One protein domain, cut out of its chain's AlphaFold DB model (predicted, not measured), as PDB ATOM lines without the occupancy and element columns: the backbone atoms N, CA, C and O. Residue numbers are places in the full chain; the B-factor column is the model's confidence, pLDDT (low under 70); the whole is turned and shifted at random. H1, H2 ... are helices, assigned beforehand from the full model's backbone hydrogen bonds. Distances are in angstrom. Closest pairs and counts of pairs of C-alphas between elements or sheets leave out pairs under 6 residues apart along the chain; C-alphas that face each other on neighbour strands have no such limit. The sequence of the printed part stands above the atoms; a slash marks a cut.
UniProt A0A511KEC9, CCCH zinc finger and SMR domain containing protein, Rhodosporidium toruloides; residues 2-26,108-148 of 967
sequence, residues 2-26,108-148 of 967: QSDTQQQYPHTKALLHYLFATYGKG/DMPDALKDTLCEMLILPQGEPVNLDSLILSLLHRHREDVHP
ATOM      1  N   GLN A   2     159.428 277.780 325.233       34.38
ATOM      2  CA  GLN A   2     158.617 276.630 325.698       34.38
ATOM      3  C   GLN A   2     159.439 275.327 325.832       34.38
ATOM      4  O   GLN A   2     158.880 274.273 326.104       34.38
ATOM      5  N   SER A   3     160.761 275.400 325.658       39.25
ATOM      6  CA  SER A   3     161.702 274.275 325.743       39.25
ATOM      7  C   SER A   3     162.048 273.881 327.183       39.25
ATOM      8  O   SER A   3     162.192 272.701 327.496       39.25
ATOM      9  N   ASP A   4     162.168 274.865 328.074       38.91
ATOM     10  CA  ASP A   4     163.003 274.706 329.272       38.91
ATOM     11  C   ASP A   4     162.239 274.057 330.442       38.91
ATOM     12  O   ASP A   4     162.780 273.242 331.187       38.91
ATOM     13  N   THR A   5     160.926 274.295 330.541       45.03
ATOM     14  CA  THR A   5     160.061 273.670 331.561       45.03
ATOM     15  C   THR A   5     159.766 272.191 331.290       45.03
ATOM     16  O   THR A   5     159.151 271.512 332.122       45.03
ATOM     17  N   GLN A   6     160.205 271.633 330.153       48.09
ATOM     18  CA  GLN A   6     159.992 270.219 329.849       48.09
ATOM     19  C   GLN A   6     160.881 269.306 330.712       48.09
ATOM     20  O   GLN A   6     160.403 268.249 331.129       48.09
ATOM     21  N   GLN A   7     162.087 269.742 331.097       54.78
ATOM     22  CA  GLN A   7     163.052 268.922 331.848       54.78
ATOM     23  C   GLN A   7     162.934 268.992 333.382       54.78
ATOM     24  O   GLN A   7     163.388 268.069 334.041       54.78
ATOM     25  N   GLN A   8     162.296 270.017 333.959       68.44
ATOM     26  CA  GLN A   8     162.405 270.345 335.396       68.44
ATOM     27  C   GLN A   8     161.820 269.320 336.403       68.44
ATOM     28  O   GLN A   8     162.174 269.370 337.571       68.44
ATOM     29  N   TYR A   9     160.948 268.389 335.984       83.62
ATOM     30  CA  TYR A   9     160.278 267.444 336.905       83.62
ATOM     31  C   TYR A   9     160.200 266.009 336.347       83.62
ATOM     32  O   TYR A   9     159.101 265.534 336.034       83.62
ATOM     33  N   PRO A  10     161.330 265.321 336.106       81.12
ATOM     34  CA  PRO A  10     161.339 264.026 335.429       81.12
ATOM     35  C   PRO A  10     160.590 262.928 336.201       81.12
ATOM     36  O   PRO A  10     159.790 262.199 335.603       81.12
ATOM     37  N   HIS A  11     160.789 262.799 337.516       82.56
ATOM     38  CA  HIS A  11     160.224 261.699 338.300       82.56
ATOM     39  C   HIS A  11     158.732 261.889 338.599       82.56
ATOM     40  O   HIS A  11     157.971 260.914 338.578       82.56
ATOM     41  N   THR A  12     158.302 263.132 338.824       87.56
ATOM     42  CA  THR A  12     156.898 263.526 339.023       87.56
ATOM     43  C   THR A  12     156.111 263.335 337.738       87.56
ATOM     44  O   THR A  12     155.069 262.672 337.735       87.56
ATOM     45  N   LYS A  13     156.642 263.836 336.613       86.12
ATOM     46  CA  LYS A  13     156.003 263.681 335.303       86.12
ATOM     47  C   LYS A  13     155.863 262.211 334.921       86.12
ATOM     48  O   LYS A  13     154.808 261.839 334.425       86.12
ATOM     49  N   ALA A  14     156.853 261.364 335.211       83.44
ATOM     50  CA  ALA A  14     156.766 259.932 334.933       83.44
ATOM     51  C   ALA A  14     155.607 259.238 335.686       83.44
ATOM     52  O   ALA A  14     154.886 258.436 335.087       83.44
ATOM     53  N   LEU A  15     155.368 259.574 336.964       84.38
ATOM     54  CA  LEU A  15     154.238 259.014 337.722       84.38
ATOM     55  C   LEU A  15     152.887 259.563 337.243       84.38
ATOM     56  O   LEU A  15     151.951 258.788 337.065       84.38
ATOM     57  N   LEU A  16     152.777 260.868 336.976       86.25
ATOM     58  CA  LEU A  16     151.548 261.446 336.416       86.25
ATOM     59  C   LEU A  16     151.275 260.951 334.982       86.25
ATOM     60  O   LEU A  16     150.115 260.868 334.571       86.25
ATOM     61  N   HIS A  17     152.315 260.598 334.217       83.12
ATOM     62  CA  HIS A  17     152.194 259.972 332.894       83.12
ATOM     63  C   HIS A  17     151.669 258.559 332.982       83.12
ATOM     64  O   HIS A  17     150.765 258.215 332.233       83.12
ATOM     65  N   TYR A  18     152.140 257.775 333.943       81.75
ATOM     66  CA  TYR A  18     151.495 256.515 334.262       81.75
ATOM     67  C   TYR A  18     150.016 256.730 334.647       81.75
ATOM     68  O   TYR A  18     149.125 256.262 333.941       81.75
ATOM     69  N   LEU A  19     149.741 257.515 335.697       81.38
ATOM     70  CA  LEU A  19     148.427 257.567 336.351       81.38
ATOM     71  C   LEU A  19     147.272 258.100 335.492       81.38
ATOM     72  O   LEU A  19     146.208 257.483 335.516       81.38
ATOM     73  N   PHE A  20     147.418 259.205 334.742       83.19
ATOM     74  CA  PHE A  20     146.306 259.666 333.887       83.19
ATOM     75  C   PHE A  20     146.293 259.012 332.495       83.19
ATOM     76  O   PHE A  20     145.253 259.054 331.838       83.19
ATOM     77  N   ALA A  21     147.394 258.401 332.027       74.69
ATOM     78  CA  ALA A  21     147.355 257.639 330.777       74.69
ATOM     79  C   ALA A  21     146.627 256.302 330.956       74.69
ATOM     80  O   ALA A  21     145.941 255.882 330.021       74.69
ATOM     81  N   THR A  22     146.729 255.676 332.135       70.56
ATOM     82  CA  THR A  22     145.900 254.531 332.528       70.56
ATOM     83  C   THR A  22     144.532 254.991 333.046       70.56
ATOM     84  O   THR A  22     143.547 254.863 332.326       70.56
ATOM     85  N   TYR A  23     144.456 255.583 334.242       77.00
ATOM     86  CA  TYR A  23     143.232 255.681 335.058       77.00
ATOM     87  C   TYR A  23     142.483 257.027 334.974       77.00
ATOM     88  O   TYR A  23     141.590 257.291 335.782       77.00
ATOM     89  N   GLY A  24     142.838 257.909 334.035       77.75
ATOM     90  CA  GLY A  24     142.194 259.220 333.887       77.75
ATOM     91  C   GLY A  24     140.745 259.128 333.384       77.75
ATOM     92  O   GLY A  24     140.465 258.427 332.412       77.75
ATOM     93  N   LYS A  25     139.819 259.889 333.988       71.06
ATOM     94  CA  LYS A  25     138.415 259.959 333.529       71.06
ATOM     95  C   LYS A  25     138.348 260.434 332.070       71.06
ATOM     96  O   LYS A  25     138.936 261.470 331.747       71.06
ATOM     97  N   GLY A  26     137.617 259.706 331.219       62.03
ATOM     98  CA  GLY A  26     137.413 260.043 329.800       62.03
ATOM     99  C   GLY A  26     138.125 259.150 328.770       62.03
ATOM    100  O   GLY A  26     138.231 259.556 327.618       62.03
ATOM    101  N   ASP A 108     149.065 270.570 354.684       87.19
ATOM    102  CA  ASP A 108     147.746 270.620 354.006       87.19
ATOM    103  C   ASP A 108     147.802 270.104 352.551       87.19
ATOM    104  O   ASP A 108     146.827 269.563 352.013       87.19
ATOM    105  N   MET A 109     148.968 270.229 351.905       87.06
ATOM    106  CA  MET A 109     149.236 269.781 350.533       87.06
ATOM    107  C   MET A 109     148.759 268.342 350.213       87.06
ATOM    108  O   MET A 109     148.233 268.132 349.114       87.06
ATOM    109  N   PRO A 110     148.882 267.328 351.102       89.62
ATOM    110  CA  PRO A 110     148.445 265.966 350.801       89.62
ATOM    111  C   PRO A 110     146.936 265.840 350.562       89.62
ATOM    112  O   PRO A 110     146.539 265.137 349.634       89.62
ATOM    113  N   ASP A 111     146.097 266.513 351.355       86.56
ATOM    114  CA  ASP A 111     144.641 266.461 351.173       86.56
ATOM    115  C   ASP A 111     144.191 267.394 350.029       86.56
ATOM    116  O   ASP A 111     143.328 267.014 349.239       86.56
ATOM    117  N   ALA A 112     144.871 268.526 349.802       85.88
ATOM    118  CA  ALA A 112     144.636 269.356 348.614       85.88
ATOM    119  C   ALA A 112     144.874 268.585 347.291       85.88
ATOM    120  O   ALA A 112     144.106 268.717 346.332       85.88
ATOM    121  N   LEU A 113     145.912 267.741 347.230       89.00
ATOM    122  CA  LEU A 113     146.191 266.850 346.090       89.00
ATOM    123  C   LEU A 113     145.200 265.680 345.979       89.00
ATOM    124  O   LEU A 113     145.009 265.114 344.902       89.00
ATOM    125  N   LYS A 114     144.581 265.284 347.090       87.94
ATOM    126  CA  LYS A 114     143.619 264.179 347.156       87.94
ATOM    127  C   LYS A 114     142.327 264.534 346.446       87.94
ATOM    128  O   LYS A 114     141.850 263.732 345.646       87.94
ATOM    129  N   ASP A 115     141.818 265.741 346.669       86.31
ATOM    130  CA  ASP A 115     140.603 266.229 346.018       86.31
ATOM    131  C   ASP A 115     140.793 266.374 344.501       86.31
ATOM    132  O   ASP A 115     139.988 265.851 343.725       86.31
ATOM    133  N   THR A 116     141.906 266.965 344.047       87.12
ATOM    134  CA  THR A 116     142.171 267.122 342.604       87.12
ATOM    135  C   THR A 116     142.411 265.778 341.902       87.12
ATOM    136  O   THR A 116     141.950 265.568 340.774       87.12
ATOM    137  N   LEU A 117     143.040 264.800 342.568       86.25
ATOM    138  CA  LEU A 117     143.151 263.433 342.045       86.25
ATOM    139  C   LEU A 117     141.810 262.672 342.067       86.25
ATOM    140  O   LEU A 117     141.534 261.932 341.119       86.25
ATOM    141  N   CYS A 118     140.947 262.880 343.066       84.62
ATOM    142  CA  CYS A 118     139.575 262.352 343.084       84.62
ATOM    143  C   CYS A 118     138.722 262.913 341.932       84.62
ATOM    144  O   CYS A 118     137.905 262.190 341.345       84.62
ATOM    145  N   GLU A 119     138.920 264.178 341.554       83.19
ATOM    146  CA  GLU A 119     138.251 264.766 340.394       83.19
ATOM    147  C   GLU A 119     138.770 264.181 339.066       83.19
ATOM    148  O   GLU A 119     137.970 263.921 338.166       83.19
ATOM    149  N   MET A 120     140.066 263.873 338.944       82.88
ATOM    150  CA  MET A 120     140.671 263.441 337.673       82.88
ATOM    151  C   MET A 120     140.740 261.918 337.424       82.88
ATOM    152  O   MET A 120     140.812 261.510 336.258       82.88
ATOM    153  N   LEU A 121     140.710 261.067 338.458       83.31
ATOM    154  CA  LEU A 121     140.897 259.604 338.348       83.31
ATOM    155  C   LEU A 121     139.593 258.795 338.469       83.31
ATOM    156  O   LEU A 121     138.677 259.158 339.203       83.31
ATOM    157  N   ILE A 122     139.505 257.660 337.770       80.81
ATOM    158  CA  ILE A 122     138.368 256.728 337.870       80.81
ATOM    159  C   ILE A 122     138.460 255.946 339.191       80.81
ATOM    160  O   ILE A 122     139.265 255.023 339.320       80.81
ATOM    161  N   LEU A 123     137.622 256.302 340.170       79.12
ATOM    162  CA  LEU A 123     137.533 255.625 341.470       79.12
ATOM    163  C   LEU A 123     136.403 254.573 341.491       79.12
ATOM    164  O   LEU A 123     135.351 254.799 340.887       79.12
ATOM    165  N   PRO A 124     136.568 253.437 342.196       70.69
ATOM    166  CA  PRO A 124     135.502 252.457 342.386       70.69
ATOM    167  C   PRO A 124     134.454 252.964 343.384       70.69
ATOM    168  O   PRO A 124     134.784 253.522 344.429       70.69
ATOM    169  N   GLN A 125     133.178 252.714 343.098       63.50
ATOM    170  CA  GLN A 125     132.093 252.992 344.041       63.50
ATOM    171  C   GLN A 125     132.014 251.894 345.116       63.50
ATOM    172  O   GLN A 125     132.122 250.707 344.805       63.50
ATOM    173  N   GLY A 126     131.798 252.292 346.373       61.69
ATOM    174  CA  GLY A 126     131.508 251.382 347.491       61.69
ATOM    175  C   GLY A 126     132.709 250.757 348.213       61.69
ATOM    176  O   GLY A 126     132.500 250.068 349.207       61.69
ATOM    177  N   GLU A 127     133.952 250.998 347.783       59.56
ATOM    178  CA  GLU A 127     135.146 250.456 348.450       59.56
ATOM    179  C   GLU A 127     136.295 251.486 348.465       59.56
ATOM    180  O   GLU A 127     136.659 251.991 347.401       59.56
ATOM    181  N   PRO A 128     136.907 251.815 349.623       62.31
ATOM    182  CA  PRO A 128     137.929 252.856 349.679       62.31
ATOM    183  C   PRO A 128     139.222 252.458 348.946       62.31
ATOM    184  O   PRO A 128     139.814 251.395 349.185       62.31
ATOM    185  N   VAL A 129     139.691 253.363 348.083       72.19
ATOM    186  CA  VAL A 129     141.051 253.381 347.528       72.19
ATOM    187  C   VAL A 129     141.889 254.322 348.380       72.19
ATOM    188  O   VAL A 129     141.527 255.483 348.558       72.19
ATOM    189  N   ASN A 130     143.021 253.843 348.896       76.69
ATOM    190  CA  ASN A 130     143.940 254.694 349.640       76.69
ATOM    191  C   ASN A 130     144.827 255.478 348.658       76.69
ATOM    192  O   ASN A 130     145.867 254.979 348.213       76.69
ATOM    193  N   LEU A 131     144.391 256.688 348.294       82.38
ATOM    194  CA  LEU A 131     145.178 257.602 347.462       82.38
ATOM    195  C   LEU A 131     146.402 258.153 348.203       82.38
ATOM    196  O   LEU A 131     147.394 258.456 347.549       82.38
ATOM    197  N   ASP A 132     146.376 258.207 349.537       83.75
ATOM    198  CA  ASP A 132     147.465 258.723 350.378       83.75
ATOM    199  C   ASP A 132     148.823 258.083 350.013       83.75
ATOM    200  O   ASP A 132     149.825 258.775 349.858       83.75
ATOM    201  N   SER A 133     148.852 256.768 349.762       81.56
ATOM    202  CA  SER A 133     150.051 256.050 349.289       81.56
ATOM    203  C   SER A 133     150.601 256.526 347.928       81.56
ATOM    204  O   SER A 133     151.816 256.523 347.720       81.56
ATOM    205  N   LEU A 134     149.734 256.959 347.007       83.75
ATOM    206  CA  LEU A 134     150.114 257.539 345.713       83.75
ATOM    207  C   LEU A 134     150.540 259.003 345.862       83.75
ATOM    208  O   LEU A 134     151.534 259.402 345.259       83.75
ATOM    209  N   ILE A 135     149.839 259.769 346.700       89.44
ATOM    210  CA  ILE A 135     150.130 261.176 347.009       89.44
ATOM    211  C   ILE A 135     151.502 261.297 347.684       89.44
ATOM    212  O   ILE A 135     152.331 262.084 347.245       89.44
ATOM    213  N   LEU A 136     151.814 260.436 348.658       87.44
ATOM    214  CA  LEU A 136     153.140 260.362 349.279       87.44
ATOM    215  C   LEU A 136     154.242 259.985 348.273       87.44
ATOM    216  O   LEU A 136     155.352 260.512 348.353       87.44
ATOM    217  N   SER A 137     153.959 259.116 347.291       85.56
ATOM    218  CA  SER A 137     154.920 258.827 346.213       85.56
ATOM    219  C   SER A 137     155.101 260.015 345.265       85.56
ATOM    220  O   SER A 137     156.214 260.244 344.795       85.56
ATOM    221  N   LEU A 138     154.040 260.780 345.000       89.12
ATOM    222  CA  LEU A 138     154.077 261.984 344.174       89.12
ATOM    223  C   LEU A 138     154.873 263.106 344.856       89.12
ATOM    224  O   LEU A 138     155.798 263.634 344.246       89.12
ATOM    225  N   LEU A 139     154.587 263.392 346.129       89.31
ATOM    226  CA  LEU A 139     155.310 264.363 346.955       89.31
ATOM    227  C   LEU A 139     156.800 264.010 347.071       89.31
ATOM    228  O   LEU A 139     157.649 264.875 346.889       89.31
ATOM    229  N   HIS A 140     157.144 262.734 347.286       86.94
ATOM    230  CA  HIS A 140     158.545 262.296 347.292       86.94
ATOM    231  C   HIS A 140     159.225 262.499 345.929       86.94
ATOM    232  O   HIS A 140     160.383 262.906 345.876       86.94
ATOM    233  N   ARG A 141     158.545 262.209 344.812       88.31
ATOM    234  CA  ARG A 141     159.103 262.418 343.460       88.31
ATOM    235  C   ARG A 141     159.313 263.897 343.159       88.31
ATOM    236  O   ARG A 141     160.360 264.248 342.636       88.31
ATOM    237  N   HIS A 142     158.361 264.742 343.543       89.50
ATOM    238  CA  HIS A 142     158.451 266.189 343.379       89.50
ATOM    239  C   HIS A 142     159.564 266.784 344.248       89.50
ATOM    240  O   HIS A 142     160.368 267.579 343.767       89.50
ATOM    241  N   ARG A 143     159.701 266.314 345.494       87.56
ATOM    242  CA  ARG A 143     160.807 266.698 346.375       87.56
ATOM    243  C   ARG A 143     162.171 266.322 345.793       87.56
ATOM    244  O   ARG A 143     163.059 267.158 345.841       87.56
ATOM    245  N   GLU A 144     162.338 265.129 345.218       85.81
ATOM    246  CA  GLU A 144     163.597 264.748 344.549       85.81
ATOM    247  C   GLU A 144     163.817 265.463 343.202       85.81
ATOM    248  O   GLU A 144     164.963 265.651 342.809       85.81
ATOM    249  N   ASP A 145     162.759 265.885 342.500       86.31
ATOM    250  CA  ASP A 145     162.873 266.685 341.271       86.31
ATOM    251  C   ASP A 145     163.366 268.121 341.560       86.31
ATOM    252  O   ASP A 145     164.226 268.631 340.843       86.31
ATOM    253  N   VAL A 146     162.848 268.773 342.612       86.12
ATOM    254  CA  VAL A 146     163.207 270.162 342.985       86.12
ATOM    255  C   VAL A 146     164.449 270.220 343.882       86.12
ATOM    256  O   VAL A 146     165.298 271.097 343.732       86.12
ATOM    257  N   HIS A 147     164.563 269.285 344.824       81.88
ATOM    258  CA  HIS A 147     165.604 269.218 345.849       81.88
ATOM    259  C   HIS A 147     166.220 267.804 345.890       81.88
ATOM    260  O   HIS A 147     166.016 267.081 346.871       81.88
ATOM    261  N   PRO A 148     166.960 267.380 344.846       80.44
ATOM    262  CA  PRO A 148     167.500 266.024 344.742       80.44
ATOM    263  C   PRO A 148     168.395 265.681 345.937       80.44
ATOM    264  O   PRO A 148     169.502 266.201 346.079       80.44
TER     265      PRO A 148
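This is residues 2 to 26 and 108 to 148 of the 967 residues of the protein "CCCH zinc finger and SMR domain containing protein" of Rhodosporidium toruloides (UniProt A0A511KEC9). Three helices make a loose triangle: H3 and H1 diverge as a narrow V from where residues 10 to 15 of H1 touch H3, and H2 stands across the wide end of the V, its residues 110 to 114 touching residues 132 to 136 of H3 and its last residue, Met 120, coming near Phe 20 of H1. Residues 124 to 129, in the link from H2 back to H3, stick out as a free loop at that wide end. The printed part has 66 residues with three named helices in the order H1, H2, H3 and no named strand, and its class is all helix. It is only just loose, close to compact, with a radius of gyration of the C-alphas of 13.1 A, and its outline is elongated, with spans of 42 by 27 by 15 A.

H3, the longest helix, holds residues 132 to 146 and measures 20.8 A from first to last C-alpha. It begins at C-alpha 132 (147.465, 258.723, 350.378) and ends at C-alpha 146 (163.207, 270.162, 342.985). H1 holds residues 10 to 23, 19.9 A long, and begins at C-alpha 10 (161.339, 264.026, 335.429). H2 holds residues 109 to 120, 16.7 A long.

H3 touches H1, with the C-alphas of Thr 12 and Arg 141 the closest at 5.1 A. H1 touches H3 with residues 10 to 15 alone. The two run opposite ways at a shallow tilt of 32 degrees, only just short of steep. H3 also touches H2, and the closest C-alphas, those of Pro 110 and Ile 135, are 6.3 A apart. They run opposite ways at a steep tilt of 68 degrees, only just short of about perpendicular. H1 and H2 are close but not clearly touching, with the C-alphas of Phe 20 and Met 120 the closest at 7.8 A. They run the same way at a tilt of 37 degrees, only just steep. In H1 and H3 every O i to N i+4 pair is within hydrogen-bond range; in H2, 7 of 8 are.

The two C-alphas farthest apart, those of Ser 3 and Gly 126, are 43.7 A apart. Residues 27 to 107 are cut out, and C-alphas 26 and 108 stand 28.4 A apart across the cut, which falls in the link from H1 to H2. The link from H2 to H3, 11 residues, is long, and residues 124 to 129 in it stand free. The mean pLDDT of the printed part is 78.0; residues 2 to 8, residue 26 and residues 125 to 128 are under 70.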